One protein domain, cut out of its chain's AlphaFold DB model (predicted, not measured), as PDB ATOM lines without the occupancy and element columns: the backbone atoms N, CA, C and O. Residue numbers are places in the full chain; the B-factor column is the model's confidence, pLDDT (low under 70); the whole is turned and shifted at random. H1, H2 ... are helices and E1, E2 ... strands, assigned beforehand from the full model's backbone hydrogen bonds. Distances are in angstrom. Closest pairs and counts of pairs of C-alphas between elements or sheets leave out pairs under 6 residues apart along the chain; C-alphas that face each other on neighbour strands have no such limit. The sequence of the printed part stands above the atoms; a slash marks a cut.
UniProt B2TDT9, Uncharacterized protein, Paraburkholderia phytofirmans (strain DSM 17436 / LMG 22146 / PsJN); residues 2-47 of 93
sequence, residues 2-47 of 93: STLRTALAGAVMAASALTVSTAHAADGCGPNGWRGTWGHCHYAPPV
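Overview. This is residues 2 to 47 of the 93 residues of an uncharacterized protein of Paraburkholderia phytofirmans (strain DSM 17436 / LMG 22146 / PsJN) (UniProt B2TDT9). One helix, H1, sticks out free like a handle, and a long link joins it to a small head of loops with a two-stranded hairpin, E1 and E2. The printed part has 46 residues, with H1, E1 and E2 in that order and the strands antiparallel; the class is mixed. It is extended, with a radius of gyration of the C-alphas of 18.1 A, and spans 61 by 19 by 8 A.

Arrangement. H1, residues 2 to 19, stands free, as do residues 20 to 24; 13 of its 14 O i to N i+4 pairs are within hydrogen-bond range. E1, residues 33 to 35, and E2, residues 41 to 43, form a hairpin, their directions at 142 degrees. N 34 and O 42 are 3.0 A apart, within hydrogen-bond range. H1 and E2 are apart.

Along the chain. H1 begins at C-alpha 2 (0.016, 2.294, -22.980) and is 26.7 A long. E1 measures 7.0 A and E2 6.9 A, ending at C-alpha 43 (41.869, -25.584, -38.157).

Size, cuts and confidence. The C-alphas of Ser 2 and Val 47, the two farthest apart, are 61.7 A apart. The printed part has no cut. The link from H1 to E1 is long, 13 residues. Residues 2 and 16 to 26 have pLDDT under 70.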
ATOM      1  N   SER A   2      -1.413   2.092 -23.306       65.00
ATOM      2  CA  SER A   2       0.016   2.294 -22.980       65.00
ATOM      3  C   SER A   2       0.745   1.033 -22.489       65.00
ATOM      4  O   SER A   2       1.880   0.797 -22.879       65.00
ATOM      5  N   THR A   3       0.074   0.185 -21.703       73.56
ATOM      6  CA  THR A   3       0.623  -1.069 -21.146       73.56
ATOM      7  C   THR A   3       0.898  -2.144 -22.197       73.56
ATOM      8  O   THR A   3       1.877  -2.873 -22.095       73.56
ATOM      9  N   LEU A   4       0.069  -2.218 -23.241       76.75
ATOM     10  CA  LEU A   4       0.281  -3.157 -24.346       76.75
ATOM     11  C   LEU A   4       1.520  -2.770 -25.172       76.75
ATOM     12  O   LEU A   4       2.275  -3.636 -25.597       76.75
ATOM     13  N   ARG A   5       1.753  -1.463 -25.359       80.12
ATOM     14  CA  ARG A   5       2.912  -0.938 -26.096       80.12
ATOM     15  C   ARG A   5       4.224  -1.157 -25.351       80.12
ATOM     16  O   ARG A   5       5.202  -1.547 -25.978       80.12
ATOM     17  N   THR A   6       4.250  -0.948 -24.035       79.81
ATOM     18  CA  THR A   6       5.438  -1.241 -23.218       79.81
ATOM     19  C   THR A   6       5.723  -2.737 -23.135       79.81
ATOM     20  O   THR A   6       6.886  -3.123 -23.224       79.81
ATOM     21  N   ALA A   7       4.691  -3.584 -23.051       82.00
ATOM     22  CA  ALA A   7       4.864  -5.038 -23.093       82.00
ATOM     23  C   ALA A   7       5.451  -5.506 -24.438       82.00
ATOM     24  O   ALA A   7       6.390  -6.297 -24.461       82.00
ATOM     25  N   LEU A   8       4.953  -4.960 -25.553       82.81
ATOM     26  CA  LEU A   8       5.487  -5.231 -26.890       82.81
ATOM     27  C   LEU A   8       6.933  -4.751 -27.046       82.81
ATOM     28  O   LEU A   8       7.770  -5.505 -27.530       82.81
ATOM     29  N   ALA A   9       7.252  -3.536 -26.598       83.12
ATOM     30  CA  ALA A   9       8.615  -3.010 -26.666       83.12
ATOM     31  C   ALA A   9       9.600  -3.846 -25.831       83.12
ATOM     32  O   ALA A   9      10.700  -4.145 -26.292       83.12
ATOM     33  N   GLY A  10       9.188  -4.280 -24.635       84.31
ATOM     34  CA  GLY A  10       9.983  -5.171 -23.788       84.31
ATOM     35  C   GLY A  10      10.216  -6.540 -24.430       84.31
ATOM     36  O   GLY A  10      11.344  -7.033 -24.429       84.31
ATOM     37  N   ALA A  11       9.182  -7.124 -25.041       82.81
ATOM     38  CA  ALA A  11       9.290  -8.402 -25.747       82.81
ATOM     39  C   ALA A  11      10.221  -8.320 -26.968       82.81
ATOM     40  O   ALA A  11      11.043  -9.212 -27.169       82.81
ATOM     41  N   VAL A  12      10.142  -7.239 -27.752       85.56
ATOM     42  CA  VAL A  12      11.025  -7.014 -28.910       85.56
ATOM     43  C   VAL A  12      12.483  -6.871 -28.467       85.56
ATOM     44  O   VAL A  12      13.348  -7.536 -29.029       85.56
ATOM     45  N   MET A  13      12.750  -6.086 -27.418       79.81
ATOM     46  CA  MET A  13      14.102  -5.906 -26.868       79.81
ATOM     47  C   MET A  13      14.699  -7.226 -26.351       79.81
ATOM     48  O   MET A  13      15.852  -7.545 -26.651       79.81
ATOM     49  N   ALA A  14      13.907  -8.025 -25.629       77.50
ATOM     50  CA  ALA A  14      14.330  -9.334 -25.133       77.50
ATOM     51  C   ALA A  14      14.614 -10.328 -26.274       77.50
ATOM     52  O   ALA A  14      15.619 -11.036 -26.236       77.50
ATOM     53  N   ALA A  15      13.780 -10.338 -27.320       71.94
ATOM     54  CA  ALA A  15      13.993 -11.175 -28.500       71.94
ATOM     55  C   ALA A  15      15.270 -10.787 -29.264       71.94
ATOM     56  O   ALA A  15      16.031 -11.665 -29.671       71.94
ATOM     57  N   SER A  16      15.564  -9.490 -29.404       67.31
ATOM     58  CA  SER A  16      16.801  -9.034 -30.052       67.31
ATOM     59  C   SER A  16      18.065  -9.409 -29.269       67.31
ATOM     60  O   SER A  16      19.057  -9.806 -29.879       67.31
ATOM     61  N   ALA A  17      18.034  -9.382 -27.932       65.88
ATOM     62  CA  ALA A  17      19.188  -9.753 -27.105       65.88
ATOM     63  C   ALA A  17      19.595 -11.232 -27.266       65.88
ATOM     64  O   ALA A  17      20.781 -11.557 -27.220       65.88
ATOM     65  N   LEU A  18      18.629 -12.120 -27.524       62.97
ATOM     66  CA  LEU A  18      18.874 -13.549 -27.756       62.97
ATOM     67  C   LEU A  18      19.578 -13.829 -29.095       62.97
ATOM     68  O   LEU A  18      20.231 -14.859 -29.232       62.97
ATOM     69  N   THR A  19      19.499 -12.914 -30.067       60.12
ATOM     70  CA  THR A  19      20.138 -13.086 -31.388       60.12
ATOM     71  C   THR A  19      21.600 -12.627 -31.449       60.12
ATOM     72  O   THR A  19      22.312 -13.000 -32.376       60.12
ATOM     73  N   VAL A  20      22.080 -11.849 -30.468       59.38
ATOM     74  CA  VAL A  20      23.412 -11.199 -30.520       59.38
ATOM     75  C   VAL A  20      24.548 -12.066 -29.947       59.38
ATOM     76  O   VAL A  20      25.723 -11.803 -30.202       59.38
ATOM     77  N   SER A  21      24.247 -13.143 -29.225       57.06
ATOM     78  CA  SER A  21      25.275 -14.035 -28.665       57.06
ATOM     79  C   SER A  21      25.679 -15.079 -29.714       57.06
ATOM     80  O   SER A  21      24.882 -15.947 -30.049       57.06
ATOM     81  N   THR A  22      26.839 -14.991 -30.377       55.06
ATOM     82  CA  THR A  22      28.009 -15.860 -30.074       55.06
ATOM     83  C   THR A  22      29.251 -15.577 -30.957       55.06
ATOM     84  O   THR A  22      30.260 -16.271 -30.856       55.06
ATOM     85  N   ALA A  23      29.238 -14.574 -31.839       50.81
ATOM     86  CA  ALA A  23      30.125 -14.579 -33.015       50.81
ATOM     87  C   ALA A  23      31.540 -13.968 -32.855       50.81
ATOM     88  O   ALA A  23      32.118 -13.559 -33.851       50.81
ATOM     89  N   HIS A  24      32.123 -13.875 -31.653       53.50
ATOM     90  CA  HIS A  24      33.370 -13.093 -31.476       53.50
ATOM     91  C   HIS A  24      34.631 -13.909 -31.158       53.50
ATOM     92  O   HIS A  24      35.699 -13.324 -31.022       53.50
ATOM     93  N   ALA A  25      34.555 -15.242 -31.067       53.06
ATOM     94  CA  ALA A  25      35.741 -16.044 -30.741       53.06
ATOM     95  C   ALA A  25      36.392 -16.768 -31.935       53.06
ATOM     96  O   ALA A  25      37.576 -17.067 -31.854       53.06
ATOM     97  N   ALA A  26      35.648 -17.076 -33.007       55.47
ATOM     98  CA  ALA A  26      36.106 -17.958 -34.099       55.47
ATOM     99  C   ALA A  26      35.011 -18.190 -35.164       55.47
ATOM    100  O   ALA A  26      34.852 -19.310 -35.651       55.47
ATOM    101  N   ASP A  27      34.119 -17.221 -35.406       71.06
ATOM    102  CA  ASP A  27      32.916 -17.422 -36.243       71.06
ATOM    103  C   ASP A  27      32.051 -18.646 -35.834       71.06
ATOM    104  O   ASP A  27      31.341 -19.235 -36.653       71.06
ATOM    105  N   GLY A  28      32.119 -19.070 -34.564       80.75
ATOM    106  CA  GLY A  28      31.434 -20.260 -34.038       80.75
ATOM    107  C   GLY A  28      32.188 -21.595 -34.183       80.75
ATOM    108  O   GLY A  28      31.608 -22.631 -33.878       80.75
ATOM    109  N   CYS A  29      33.454 -21.597 -34.617       85.69
ATOM    110  CA  CYS A  29      34.263 -22.811 -34.816       85.69
ATOM    111  C   CYS A  29      35.157 -23.206 -33.619       85.69
ATOM    112  O   CYS A  29      35.937 -24.144 -33.725       85.69
ATOM    113  N   GLY A  30      35.038 -22.531 -32.469       81.38
ATOM    114  CA  GLY A  30      35.814 -22.847 -31.259       81.38
ATOM    115  C   GLY A  30      37.292 -22.407 -31.308       81.38
ATOM    116  O   GLY A  30      37.721 -21.778 -32.273       81.38
ATOM    117  N   PRO A  31      38.087 -22.680 -30.256       81.31
ATOM    118  CA  PRO A  31      39.472 -22.211 -30.154       81.31
ATOM    119  C   PRO A  31      40.350 -22.695 -31.316       81.31
ATOM    120  O   PRO A  31      40.362 -23.883 -31.630       81.31
ATOM    121  N   ASN A  32      41.114 -21.781 -31.924       80.69
ATOM    122  CA  ASN A  32      41.948 -22.013 -33.118       80.69
ATOM    123  C   ASN A  32      41.176 -22.409 -34.392       80.69
ATOM    124  O   ASN A  32      41.798 -22.772 -35.393       80.69
ATOM    125  N   GLY A  33      39.844 -22.350 -34.359       85.19
ATOM    126  CA  GLY A  33      38.995 -22.537 -35.525       85.19
ATOM    127  C   GLY A  33      38.707 -21.213 -36.231       85.19
ATOM    128  O   GLY A  33      38.633 -20.165 -35.595       85.19
ATOM    129  N   TRP A  34      38.500 -21.248 -37.543       88.12
ATOM    130  CA  TRP A  34      37.900 -20.135 -38.290       88.12
ATOM    131  C   TRP A  34      36.887 -20.658 -39.297       88.12
ATOM    132  O   TRP A  34      36.985 -21.800 -39.760       88.12
ATOM    133  N   ARG A  35      35.907 -19.826 -39.652       89.06
ATOM    134  CA  ARG A  35      34.924 -20.173 -40.679       89.06
ATOM    135  C   ARG A  35      35.429 -19.722 -42.048       89.06
ATOM    136  O   ARG A  35      35.861 -18.589 -42.226       89.06
ATOM    137  N   GLY A  36      35.399 -20.622 -43.024       85.56
ATOM    138  CA  GLY A  36      35.760 -20.313 -44.407       85.56
ATOM    139  C   GLY A  36      34.632 -19.604 -45.155       85.56
ATOM    140  O   GLY A  36      33.494 -19.554 -44.693       85.56
ATOM    141  N   THR A  37      34.924 -19.136 -46.369       88.00
ATOM    142  CA  THR A  37      33.951 -18.470 -47.259       88.00
ATOM    143  C   THR A  37      32.688 -19.304 -47.512       88.00
ATOM    144  O   THR A  37      31.605 -18.753 -47.673       88.00
ATOM    145  N   TRP A  38      32.806 -20.635 -47.496       90.06
ATOM    146  CA  TRP A  38      31.694 -21.577 -47.680       90.06
ATOM    147  C   TRP A  38      31.028 -22.022 -46.368       90.06
ATOM    148  O   TRP A  38      30.206 -22.934 -46.351       90.06
ATOM    149  N   GLY A  39      31.386 -21.401 -45.243       85.56
ATOM    150  CA  GLY A  39      30.763 -21.654 -43.949       85.56
ATOM    151  C   GLY A  39      31.315 -22.859 -43.181       85.56
ATOM    152  O   GLY A  39      30.831 -23.132 -42.085       85.56
ATOM    153  N   HIS A  40      32.313 -23.571 -43.699       88.62
ATOM    154  CA  HIS A  40      32.941 -24.709 -43.016       88.62
ATOM    155  C   HIS A  40      33.946 -24.249 -41.955       88.62
ATOM    156  O   HIS A  40      34.542 -23.181 -42.096       88.62
ATOM    157  N   CYS A  41      34.167 -25.064 -40.920       89.31
ATOM    158  CA  CYS A  41      35.212 -24.811 -39.931       89.31
ATOM    159  C   CYS A  41      36.563 -25.353 -40.401       89.31
ATOM    160  O   CYS A  41      36.665 -26.500 -40.836       89.31
ATOM    161  N   HIS A  42      37.595 -24.531 -40.262       87.62
ATOM    162  CA  HIS A  42      38.980 -24.857 -40.566       87.62
ATOM    163  C   HIS A  42      39.839 -24.753 -39.305       87.62
ATOM    164  O   HIS A  42      39.556 -23.934 -38.434       87.62
ATOM    165  N   TYR A  43      40.894 -25.567 -39.245       88.81
ATOM    166  CA  TYR A  43      41.869 -25.584 -38.157       88.81
ATOM    167  C   TYR A  43      43.276 -25.666 -38.746       88.81
ATOM    168  O   TYR A  43      43.528 -26.460 -39.655       88.81
ATOM    169  N   ALA A  44      44.193 -24.853 -38.230       82.62
ATOM    170  CA  ALA A  44      45.590 -24.887 -38.629       82.62
ATOM    171  C   ALA A  44      46.327 -25.878 -37.719       82.62
ATOM    172  O   ALA A  44      46.158 -25.813 -36.497       82.62
ATOM    173  N   PRO A  45      47.148 -26.787 -38.269       78.12
ATOM    174  CA  PRO A  45      48.038 -27.579 -37.439       78.12
ATOM    175  C   PRO A  45      49.052 -26.655 -36.738       78.12
ATOM    176  O   PRO A  45      49.430 -25.620 -37.298       78.12
ATOM    177  N   PRO A  46      49.521 -27.008 -35.529       74.19
ATOM    178  CA  PRO A  46      50.569 -26.249 -34.861       74.19
ATOM    179  C   PRO A  46      51.848 -26.243 -35.708       74.19
ATOM    180  O   PRO A  46      52.282 -27.278 -36.218       74.19
ATOM    181  N   VAL A  47      52.464 -25.068 -35.846       79.88
ATOM    182  CA  VAL A  47      53.758 -24.918 -36.519       79.88
ATOM    183  C   VAL A  47      54.863 -25.244 -35.519       79.88
ATOM    184  O   VAL A  47      55.097 -24.493 -34.574       79.88
TER     185      VAL A  47